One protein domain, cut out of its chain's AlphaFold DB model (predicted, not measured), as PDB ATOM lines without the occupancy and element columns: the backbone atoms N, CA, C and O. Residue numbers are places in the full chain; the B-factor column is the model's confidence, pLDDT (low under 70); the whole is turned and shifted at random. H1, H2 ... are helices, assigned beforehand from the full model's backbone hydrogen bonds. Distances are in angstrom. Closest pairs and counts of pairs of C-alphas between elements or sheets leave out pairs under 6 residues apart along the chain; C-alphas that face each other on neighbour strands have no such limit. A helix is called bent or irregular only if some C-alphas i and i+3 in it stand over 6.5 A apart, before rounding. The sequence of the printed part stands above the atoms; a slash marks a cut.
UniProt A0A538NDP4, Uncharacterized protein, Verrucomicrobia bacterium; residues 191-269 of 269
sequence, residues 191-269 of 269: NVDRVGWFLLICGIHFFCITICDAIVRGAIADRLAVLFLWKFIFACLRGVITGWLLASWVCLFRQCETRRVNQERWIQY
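Overview. This is residues 191 to 269 of the 269 residues of an uncharacterized protein of Verrucomicrobia bacterium (UniProt A0A538NDP4). Two long helices lie side by side as a helical hairpin: H1 runs one way, a tight loop turns the chain round, and the longer H2 runs back beside it. H2 passes the beginning of H1, and residues 257 to 269 stick out alone past the paired part. The printed part has 79 residues, with two named helices, H1 then H2, and no named strand, and the class is all helix. It is extended, with a radius of gyration of the C-alphas of 19.6 A, and its outline is a rod spanning 70 by 19 by 9 A.

Along the chain. Find C-alpha 192 at (104.641, 104.380, 117.891), where H1 begins; H1 holds residues 192 to 219, measures 40.3 A from first to last C-alpha, and ends at C-alpha 219 at (135.754, 124.756, 133.390). After a link of 4 residues, find C-alpha 224 at (141.701, 116.314, 140.698), the first of H2. From there H2, residues 224 to 267, runs 64.5 A to C-alpha 267 at (82.883, 96.766, 122.766). Neither helix is bent.

Arrangement. Look at Cys 202 and Leu 245, where H1 and H2 touch: their C-alphas, the closest of the two helices, are 6.9 A apart. The helices run opposite ways at a shallow tilt of 8 degrees, with their centres 13.4 A apart. In both H1 and H2, each O i to N i+4 pair is within hydrogen-bond range.

Size, cuts and confidence. The C-alphas of Asp 222 and Tyr 269 are the two farthest apart, at 70.3 A. The link from H1 to H2 is tight, and the printed part has no cut. Residues 257 to 269, of which 257 to 267 belong to H2, stand free; without them the body spans 49 by 16 by 8 A. In the B-factor column the mean pLDDT of the printed part is 79.7, and you will find values under 70 at residues 221 to 222 and 259 to 269.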
ATOM      1  N   ASN A 191     101.325 102.383 119.650       82.81
ATOM      2  CA  ASN A 191     101.612 103.715 120.203       82.81
ATOM      3  C   ASN A 191     102.982 104.237 119.733       82.81
ATOM      4  O   ASN A 191     103.743 104.799 120.525       82.81
ATOM      5  N   VAL A 192     103.332 104.004 118.462       84.06
ATOM      6  CA  VAL A 192     104.641 104.380 117.891       84.06
ATOM      7  C   VAL A 192     104.900 105.882 118.029       84.06
ATOM      8  O   VAL A 192     106.016 106.289 118.331       84.06
ATOM      9  N   ASP A 193     103.858 106.695 117.869       85.69
ATOM     10  CA  ASP A 193     103.869 108.147 118.036       85.69
ATOM     11  C   ASP A 193     104.303 108.563 119.452       85.69
ATOM     12  O   ASP A 193     105.248 109.333 119.626       85.69
ATOM     13  N   ARG A 194     103.665 108.000 120.482       83.50
ATOM     14  CA  ARG A 194     103.958 108.306 121.891       83.50
ATOM     15  C   ARG A 194     105.323 107.783 122.310       83.50
ATOM     16  O   ARG A 194     106.030 108.449 123.062       83.50
ATOM     17  N   VAL A 195     105.697 106.603 121.817       84.31
ATOM     18  CA  VAL A 195     107.028 106.030 122.038       84.31
ATOM     19  C   VAL A 195     108.095 106.914 121.391       84.31
ATOM     20  O   VAL A 195     109.091 107.215 122.041       84.31
ATOM     21  N   GLY A 196     107.870 107.395 120.167       85.00
ATOM     22  CA  GLY A 196     108.768 108.324 119.481       85.00
ATOM     23  C   GLY A 196     108.969 109.625 120.261       85.00
ATOM     24  O   GLY A 196     110.107 110.025 120.499       85.00
ATOM     25  N   TRP A 197     107.886 110.234 120.749       87.62
ATOM     26  CA  TRP A 197     107.960 111.423 121.605       87.62
ATOM     27  C   TRP A 197     108.721 111.173 122.905       87.62
ATOM     28  O   TRP A 197     109.565 111.978 123.294       87.62
ATOM     29  N   PHE A 198     108.472 110.044 123.565       86.88
ATOM     30  CA  PHE A 198     109.197 109.677 124.776       86.88
ATOM     31  C   PHE A 198     110.700 109.489 124.514       86.88
ATOM     32  O   PHE A 198     111.526 109.952 125.302       86.88
ATOM     33  N   LEU A 199     111.068 108.852 123.398       86.06
ATOM     34  CA  LEU A 199     112.466 108.684 122.993       86.06
ATOM     35  C   LEU A 199     113.131 110.024 122.670       86.06
ATOM     36  O   LEU A 199     114.280 110.230 123.056       86.06
ATOM     37  N   LEU A 200     112.413 110.949 122.031       87.75
ATOM     38  CA  LEU A 200     112.904 112.302 121.776       87.75
ATOM     39  C   LEU A 200     113.171 113.049 123.089       87.75
ATOM     40  O   LEU A 200     114.246 113.617 123.261       87.75
ATOM     41  N   ILE A 201     112.231 112.993 124.039       87.94
ATOM     42  CA  ILE A 201     112.395 113.592 125.371       87.94
ATOM     43  C   ILE A 201     113.611 112.985 126.078       87.94
ATOM     44  O   ILE A 201     114.439 113.733 126.596       87.94
ATOM     45  N   CYS A 202     113.759 111.656 126.064       85.75
ATOM     46  CA  CYS A 202     114.946 110.986 126.600       85.75
ATOM     47  C   CYS A 202     116.229 111.513 125.946       85.75
ATOM     48  O   CYS A 202     117.171 111.878 126.648       85.75
ATOM     49  N   GLY A 203     116.252 111.575 124.612       85.19
ATOM     50  CA  GLY A 203     117.393 112.050 123.835       85.19
ATOM     51  C   GLY A 203     117.803 113.469 124.217       85.19
ATOM     52  O   GLY A 203     118.974 113.702 124.501       85.19
ATOM     53  N   ILE A 204     116.838 114.387 124.317       89.00
ATOM     54  CA  ILE A 204     117.078 115.778 124.726       89.00
ATOM     55  C   ILE A 204     117.663 115.835 126.141       89.00
ATOM     56  O   ILE A 204     118.670 116.503 126.355       89.00
ATOM     57  N   HIS A 205     117.093 115.102 127.103       87.56
ATOM     58  CA  HIS A 205     117.590 115.116 128.482       87.56
ATOM     59  C   HIS A 205     119.023 114.591 128.579       87.56
ATOM     60  O   HIS A 205     119.870 115.234 129.199       87.56
ATOM     61  N   PHE A 206     119.323 113.453 127.946       85.81
ATOM     62  CA  PHE A 206     120.680 112.912 127.952       85.81
ATOM     63  C   PHE A 206     121.665 113.828 127.224       85.81
ATOM     64  O   PHE A 206     122.765 114.039 127.725       85.81
ATOM     65  N   PHE A 207     121.257 114.430 126.107       86.88
ATOM     66  CA  PHE A 207     122.071 115.396 125.379       86.88
ATOM     67  C   PHE A 207     122.402 116.627 126.233       86.88
ATOM     68  O   PHE A 207     123.572 116.986 126.361       86.88
ATOM     69  N   CYS A 208     121.406 117.222 126.897       87.69
ATOM     70  CA  CYS A 208     121.608 118.359 127.795       87.69
ATOM     71  C   CYS A 208     122.555 118.014 128.951       87.69
ATOM     72  O   CYS A 208     123.476 118.774 129.234       87.69
ATOM     73  N   ILE A 209     122.383 116.852 129.587       88.88
ATOM     74  CA  ILE A 209     123.274 116.396 130.666       88.88
ATOM     75  C   ILE A 209     124.710 116.226 130.158       88.88
ATOM     76  O   ILE A 209     125.649 116.623 130.845       88.88
ATOM     77  N   THR A 210     124.897 115.647 128.969       86.38
ATOM     78  CA  THR A 210     126.227 115.467 128.372       86.38
ATOM     79  C   THR A 210     126.889 116.803 128.044       86.38
ATOM     80  O   THR A 210     128.078 116.961 128.315       86.38
ATOM     81  N   ILE A 211     126.136 117.780 127.532       88.62
ATOM     82  CA  ILE A 211     126.640 119.144 127.329       88.62
ATOM     83  C   ILE A 211     127.058 119.763 128.662       88.62
ATOM     84  O   ILE A 211     128.162 120.291 128.767       88.62
ATOM     85  N   CYS A 212     126.219 119.660 129.695       86.81
ATOM     86  CA  CYS A 212     126.550 120.170 131.022       86.81
ATOM     87  C   CYS A 212     127.828 119.523 131.583       86.81
ATOM     88  O   CYS A 212     128.670 120.233 132.128       86.81
ATOM     89  N   ASP A 213     128.016 118.207 131.415       88.06
ATOM     90  CA  ASP A 213     129.259 117.523 131.811       88.06
ATOM     91  C   ASP A 213     130.473 118.085 131.076       88.06
ATOM     92  O   ASP A 213     131.495 118.365 131.697       88.06
ATOM     93  N   ALA A 214     130.362 118.266 129.758       86.38
ATOM     94  CA  ALA A 214     131.451 118.769 128.933       86.38
ATOM     95  C   ALA A 214     131.842 120.204 129.316       86.38
ATOM     96  O   ALA A 214     133.028 120.485 129.475       86.38
ATOM     97  N   ILE A 215     130.861 121.085 129.535       87.69
ATOM     98  CA  ILE A 215     131.092 122.475 129.955       87.69
ATOM     99  C   ILE A 215     131.772 122.513 131.324       87.69
ATOM    100  O   ILE A 215     132.787 123.185 131.493       87.69
ATOM    101  N   VAL A 216     131.244 121.774 132.302       85.38
ATOM    102  CA  VAL A 216     131.776 121.810 133.668       85.38
ATOM    103  C   VAL A 216     133.161 121.175 133.736       85.38
ATOM    104  O   VAL A 216     134.043 121.721 134.392       85.38
ATOM    105  N   ARG A 217     133.415 120.086 133.005       85.12
ATOM    106  CA  ARG A 217     134.773 119.531 132.888       85.12
ATOM    107  C   ARG A 217     135.733 120.469 132.174       85.12
ATOM    108  O   ARG A 217     136.886 120.528 132.575       85.12
ATOM    109  N   GLY A 218     135.268 121.198 131.161       81.44
ATOM    110  CA  GLY A 218     136.060 122.234 130.500       81.44
ATOM    111  C   GLY A 218     136.409 123.396 131.434       81.44
ATOM    112  O   GLY A 218     137.489 123.965 131.323       81.44
ATOM    113  N   ALA A 219     135.528 123.718 132.386       82.88
ATOM    114  CA  ALA A 219     135.754 124.756 133.390       82.88
ATOM    115  C   ALA A 219     136.631 124.290 134.570       82.88
ATOM    116  O   ALA A 219     137.354 125.091 135.165       82.88
ATOM    117  N   ILE A 220     136.584 123.001 134.924       81.25
ATOM    118  CA  ILE A 220     137.429 122.402 135.966       81.25
ATOM    119  C   ILE A 220     138.812 122.107 135.365       81.25
ATOM    120  O   ILE A 220     139.113 120.985 134.970       81.25
ATOM    121  N   ALA A 221     139.674 123.120 135.308       65.38
ATOM    122  CA  ALA A 221     141.092 122.934 134.994       65.38
ATOM    123  C   ALA A 221     141.774 122.081 136.082       65.38
ATOM    124  O   ALA A 221     141.588 122.404 137.253       65.38
ATOM    125  N   ASP A 222     142.510 121.023 135.692       69.12
ATOM    126  CA  ASP A 222     143.449 120.101 136.396       69.12
ATOM    127  C   ASP A 222     143.307 119.798 137.911       69.12
ATOM    128  O   ASP A 222     144.112 119.078 138.507       69.12
ATOM    129  N   ARG A 223     142.252 120.260 138.580       79.69
ATOM    130  CA  ARG A 223     142.005 120.062 140.007       79.69
ATOM    131  C   ARG A 223     141.312 118.725 140.214       79.69
ATOM    132  O   ARG A 223     140.084 118.636 140.242       79.69
ATOM    133  N   LEU A 224     142.125 117.693 140.429       78.69
ATOM    134  CA  LEU A 224     141.701 116.314 140.698       78.69
ATOM    135  C   LEU A 224     140.555 116.208 141.720       78.69
ATOM    136  O   LEU A 224     139.573 115.520 141.455       78.69
ATOM    137  N   ALA A 225     140.628 116.916 142.853       80.19
ATOM    138  CA  ALA A 225     139.592 116.858 143.891       80.19
ATOM    139  C   ALA A 225     138.222 117.374 143.406       80.19
ATOM    140  O   ALA A 225     137.193 116.747 143.656       80.19
ATOM    141  N   VAL A 226     138.211 118.481 142.657       83.81
ATOM    142  CA  VAL A 226     136.985 119.067 142.091       83.81
ATOM    143  C   VAL A 226     136.426 118.166 140.991       83.81
ATOM    144  O   VAL A 226     135.217 117.969 140.909       83.81
ATOM    145  N   LEU A 227     137.301 117.533 140.203       83.81
ATOM    146  CA  LEU A 227     136.906 116.554 139.193       83.81
ATOM    147  C   LEU A 227     136.247 115.313 139.818       83.81
ATOM    148  O   LEU A 227     135.253 114.819 139.287       83.81
ATOM    149  N   PHE A 228     136.774 114.802 140.935       84.06
ATOM    150  CA  PHE A 228     136.157 113.684 141.658       84.06
ATOM    151  C   PHE A 228     134.790 114.059 142.231       84.06
ATOM    152  O   PHE A 228     133.831 113.306 142.045       84.06
ATOM    153  N   LEU A 229     134.679 115.233 142.859       87.31
ATOM    154  CA  LEU A 229     133.409 115.735 143.380       87.31
ATOM    155  C   LEU A 229     132.374 115.910 142.259       87.31
ATOM    156  O   LEU A 229     131.242 115.442 142.384       87.31
ATOM    157  N   TRP A 230     132.774 116.505 141.131       89.50
ATOM    158  CA  TRP A 230     131.905 116.652 139.967       89.50
ATOM    159  C   TRP A 230     131.463 115.301 139.408       89.50
ATOM    160  O   TRP A 230     130.276 115.101 139.182       89.50
ATOM    161  N   LYS A 231     132.378 114.335 139.247       85.19
ATOM    162  CA  LYS A 231     132.033 112.979 138.785       85.19
ATOM    163  C   LYS A 231     131.001 112.308 139.690       85.19
ATOM    164  O   LYS A 231     130.119 111.619 139.177       85.19
ATOM    165  N   PHE A 232     131.090 112.509 141.004       85.81
ATOM    166  CA  PHE A 232     130.105 111.995 141.954       85.81
ATOM    167  C   PHE A 232     128.734 112.662 141.766       85.81
ATOM    168  O   PHE A 232     127.743 111.967 141.546       85.81
ATOM    169  N   ILE A 233     128.684 113.999 141.756       87.94
ATOM    170  CA  ILE A 233     127.447 114.771 141.536       87.94
ATOM    171  C   ILE A 233     126.806 114.398 140.197       87.94
ATOM    172  O   ILE A 233     125.610 114.119 140.124       87.94
ATOM    173  N   PHE A 234     127.612 114.334 139.141       87.62
ATOM    174  CA  PHE A 234     127.182 113.965 137.803       87.62
ATOM    175  C   PHE A 234     126.615 112.542 137.752       87.62
ATOM    176  O   PHE A 234     125.579 112.303 137.128       87.62
ATOM    177  N   ALA A 235     127.246 111.589 138.445       84.19
ATOM    178  CA  ALA A 235     126.733 110.228 138.553       84.19
ATOM    179  C   ALA A 235     125.365 110.188 139.256       84.19
ATOM    180  O   ALA A 235     124.461 109.506 138.765       84.19
ATOM    181  N   CYS A 236     125.190 110.948 140.342       85.31
ATOM    182  CA  CYS A 236     123.909 111.088 141.036       85.31
ATOM    183  C   CYS A 236     122.839 111.717 140.136       85.31
ATOM    184  O   CYS A 236     121.755 111.153 139.998       85.31
ATOM    185  N   LEU A 237     123.151 112.832 139.468       86.75
ATOM    186  CA  LEU A 237     122.234 113.536 138.568       86.75
ATOM    187  C   LEU A 237     121.763 112.631 137.425       86.75
ATOM    188  O   LEU A 237     120.564 112.506 137.170       86.75
ATOM    189  N   ARG A 238     122.705 111.941 136.774       84.50
ATOM    190  CA  ARG A 238     122.397 110.963 135.729       84.50
ATOM    191  C   ARG A 238     121.500 109.848 136.268       84.50
ATOM    192  O   ARG A 238     120.568 109.444 135.577       84.50
ATOM    193  N   GLY A 239     121.758 109.368 137.484       81.44
ATOM    194  CA  GLY A 239     120.929 108.366 138.157       81.44
ATOM    195  C   GLY A 239     119.494 108.842 138.387       81.44
ATOM    196  O   GLY A 239     118.558 108.123 138.045       81.44
ATOM    197  N   VAL A 240     119.317 110.069 138.886       83.62
ATOM    198  CA  VAL A 240     118.000 110.686 139.114       83.62
ATOM    199  C   VAL A 240     117.228 110.836 137.807       83.62
ATOM    200  O   VAL A 240     116.087 110.389 137.724       83.62
ATOM    201  N   ILE A 241     117.849 111.403 136.768       84.19
ATOM    202  CA  ILE A 241     117.165 111.634 135.488       84.19
ATOM    203  C   ILE A 241     116.827 110.307 134.808       84.19
ATOM    204  O   ILE A 241     115.704 110.128 134.343       84.19
ATOM    205  N   THR A 242     117.748 109.341 134.826       81.12
ATOM    206  CA  THR A 242     117.476 107.995 134.301       81.12
ATOM    207  C   THR A 242     116.321 107.341 135.058       81.12
ATOM    208  O   THR A 242     115.418 106.797 134.430       81.12
ATOM    209  N   GLY A 243     116.301 107.430 136.392       79.69
ATOM    210  CA  GLY A 243     115.220 106.894 137.220       79.69
ATOM    211  C   GLY A 243     113.870 107.567 136.959       79.69
ATOM    212  O   GLY A 243     112.851 106.884 136.870       79.69
ATOM    213  N   TRP A 244     113.855 108.886 136.775       84.56
ATOM    214  CA  TRP A 244     112.648 109.648 136.456       84.56
ATOM    215  C   TRP A 244     112.096 109.328 135.061       84.56
ATOM    216  O   TRP A 244     110.892 109.100 134.913       84.56
ATOM    217  N   LEU A 245     112.961 109.242 134.046       83.62
ATOM    218  CA  LEU A 245     112.570 108.811 132.702       83.62
ATOM    219  C   LEU A 245     112.017 107.384 132.742       83.62
ATOM    220  O   LEU A 245     110.976 107.105 132.149       83.62
ATOM    221  N   LEU A 246     112.647 106.500 133.517       79.31
ATOM    222  CA  LEU A 246     112.167 105.138 133.709       79.31
ATOM    223  C   LEU A 246     110.776 105.096 134.343       79.31
ATOM    224  O   LEU A 246     109.897 104.398 133.846       79.31
ATOM    225  N   ALA A 247     110.546 105.860 135.410       78.56
ATOM    226  CA  ALA A 247     109.233 105.954 136.040       78.56
ATOM    227  C   ALA A 247     108.178 106.502 135.064       78.56
ATOM    228  O   ALA A 247     107.072 105.970 134.974       78.56
ATOM    229  N   SER A 248     108.543 107.509 134.271       83.31
ATOM    230  CA  SER A 248     107.670 108.109 133.259       83.31
ATOM    231  C   SER A 248     107.291 107.110 132.158       83.31
ATOM    232  O   SER A 248     106.120 107.025 131.785       83.31
ATOM    233  N   TRP A 249     108.243 106.290 131.695       81.81
ATOM    234  CA  TRP A 249     107.989 105.196 130.747       81.81
ATOM    235  C   TRP A 249     106.944 104.212 131.274       81.81
ATOM    236  O   TRP A 249     106.026 103.794 130.569       81.81
ATOM    237  N   VAL A 250     107.065 103.865 132.551       75.31
ATOM    238  CA  VAL A 250     106.180 102.920 133.229       75.31
ATOM    239  C   VAL A 250     104.771 103.478 133.372       75.31
ATOM    240  O   VAL A 250     103.795 102.768 133.118       75.31
ATOM    241  N   CYS A 251     104.654 104.751 133.744       78.75
ATOM    242  CA  CYS A 251     103.375 105.450 133.796       78.75
ATOM    243  C   CYS A 251     102.700 105.475 132.419       78.75
ATOM    244  O   CYS A 251     101.515 105.147 132.323       78.75
ATOM    245  N   LEU A 252     103.456 105.782 131.359       80.62
ATOM    246  CA  LEU A 252     102.957 105.783 129.982       80.62
ATOM    247  C   LEU A 252     102.438 104.397 129.570       80.62
ATOM    248  O   LEU A 252     101.324 104.279 129.057       80.62
ATOM    249  N   PHE A 253     103.215 103.344 129.843       77.50
ATOM    250  CA  PHE A 253     102.825 101.963 129.559       77.50
ATOM    251  C   PHE A 253     101.510 101.592 130.262       77.50
ATOM    252  O   PHE A 253     100.567 101.123 129.621       77.50
ATOM    253  N   ARG A 254     101.404 101.879 131.567       74.31
ATOM    254  CA  ARG A 254     100.223 101.547 132.382       74.31
ATOM    255  C   ARG A 254      98.969 102.320 131.963       74.31
ATOM    256  O   ARG A 254      97.866 101.766 131.977       74.31
ATOM    257  N   GLN A 255      99.113 103.593 131.597       77.19
ATOM    258  CA  GLN A 255      97.992 104.418 131.142       77.19
ATOM    259  C   GLN A 255      97.392 103.867 129.842       77.19
ATOM    260  O   GLN A 255      96.169 103.774 129.711       77.19
ATOM    261  N   CYS A 256      98.242 103.455 128.897       73.25
ATOM    262  CA  CYS A 256      97.789 102.854 127.647       73.25
ATOM    263  C   CYS A 256      97.160 101.469 127.857       73.25
ATOM    264  O   CYS A 256      96.141 101.172 127.235       73.25
ATOM    265  N   GLU A 257      97.703 100.650 128.762       71.38
ATOM    266  CA  GLU A 257      97.121  99.350 129.121       71.38
ATOM    267  C   GLU A 257      95.708  99.502 129.714       71.38
ATOM    268  O   GLU A 257      94.766  98.852 129.263       71.38
ATOM    269  N   THR A 258      95.525 100.441 130.649       71.19
ATOM    270  CA  THR A 258      94.219 100.715 131.279       71.19
ATOM    271  C   THR A 258      93.187 101.207 130.259       71.19
ATOM    272  O   THR A 258      92.034 100.774 130.271       71.19
ATOM    273  N   ARG A 259      93.597 102.086 129.331       68.19
ATOM    274  CA  ARG A 259      92.720 102.579 128.257       68.19
ATOM    275  C   ARG A 259      92.261 101.444 127.337       68.19
ATOM    276  O   ARG A 259      91.096 101.432 126.945       68.19
ATOM    277  N   ARG A 260      93.142 100.479 127.046       65.88
ATOM    278  CA  ARG A 260      92.820  99.308 126.220       65.88
ATOM    279  C   ARG A 260      91.793  98.400 126.890       65.88
ATOM    280  O   ARG A 260      90.798  98.062 126.263       65.88
ATOM    281  N   VAL A 261      91.993  98.069 128.169       66.06
ATOM    282  CA  VAL A 261      91.050  97.234 128.940       66.06
ATOM    283  C   VAL A 261      89.660  97.878 128.997       66.06
ATOM    284  O   VAL A 261      88.652  97.186 128.872       66.06
ATOM    285  N   ASN A 262      89.592  99.206 129.130       64.94
ATOM    286  CA  ASN A 262      88.316  99.922 129.109       64.94
ATOM    287  C   ASN A 262      87.657  99.942 127.718       64.94
ATOM    288  O   ASN A 262      86.439  99.817 127.644       64.94
ATOM    289  N   GLN A 263      88.421 100.048 126.624       59.91
ATOM    290  CA  GLN A 263      87.871  99.934 125.263       59.91
ATOM    291  C   GLN A 263      87.375  98.519 124.942       59.91
ATOM    292  O   GLN A 263      86.300  98.376 124.372       59.91
ATOM    293  N   GLU A 264      88.118  97.478 125.328       64.44
ATOM    294  CA  GLU A 264      87.707  96.080 125.126       64.44
ATOM    295  C   GLU A 264      86.415  95.759 125.891       64.44
ATOM    296  O   GLU A 264      85.530  95.104 125.345       64.44
ATOM    297  N   ARG A 265      86.263  96.279 127.120       59.53
ATOM    298  CA  ARG A 265      85.010  96.157 127.881       59.53
ATOM    299  C   ARG A 265      83.854  96.912 127.238       59.53
ATOM    300  O   ARG A 265      82.741  96.417 127.286       59.53
ATOM    301  N   TRP A 266      84.100  98.080 126.647       46.56
ATOM    302  CA  TRP A 266      83.049  98.878 126.009       46.56
ATOM    303  C   TRP A 266      82.496  98.228 124.734       46.56
ATOM    304  O   TRP A 266      81.318  98.366 124.463       46.56
ATOM    305  N   ILE A 267      83.313  97.480 123.986       60.59
ATOM    306  CA  ILE A 267      82.883  96.766 122.766       60.59
ATOM    307  C   ILE A 267      82.077  95.487 123.091       60.59
ATOM    308  O   ILE A 267      81.424  94.926 122.217       60.59
ATOM    309  N   GLN A 268      82.131  95.002 124.337       51.50
ATOM    310  CA  GLN A 268      81.381  93.822 124.792       51.50
ATOM    311  C   GLN A 268      79.986  94.137 125.362       51.50
ATOM    312  O   GLN A 268      79.262  93.195 125.681       51.50
ATOM    313  N   TYR A 269      79.622  95.415 125.490       43.66
ATOM    314  CA  TYR A 269      78.278  95.879 125.854       43.66
ATOM    315  C   TYR A 269      77.585  96.490 124.638       43.66
ATOM    316  O   TYR A 269      76.340  96.391 124.587       43.66
TER     317      TYR A 269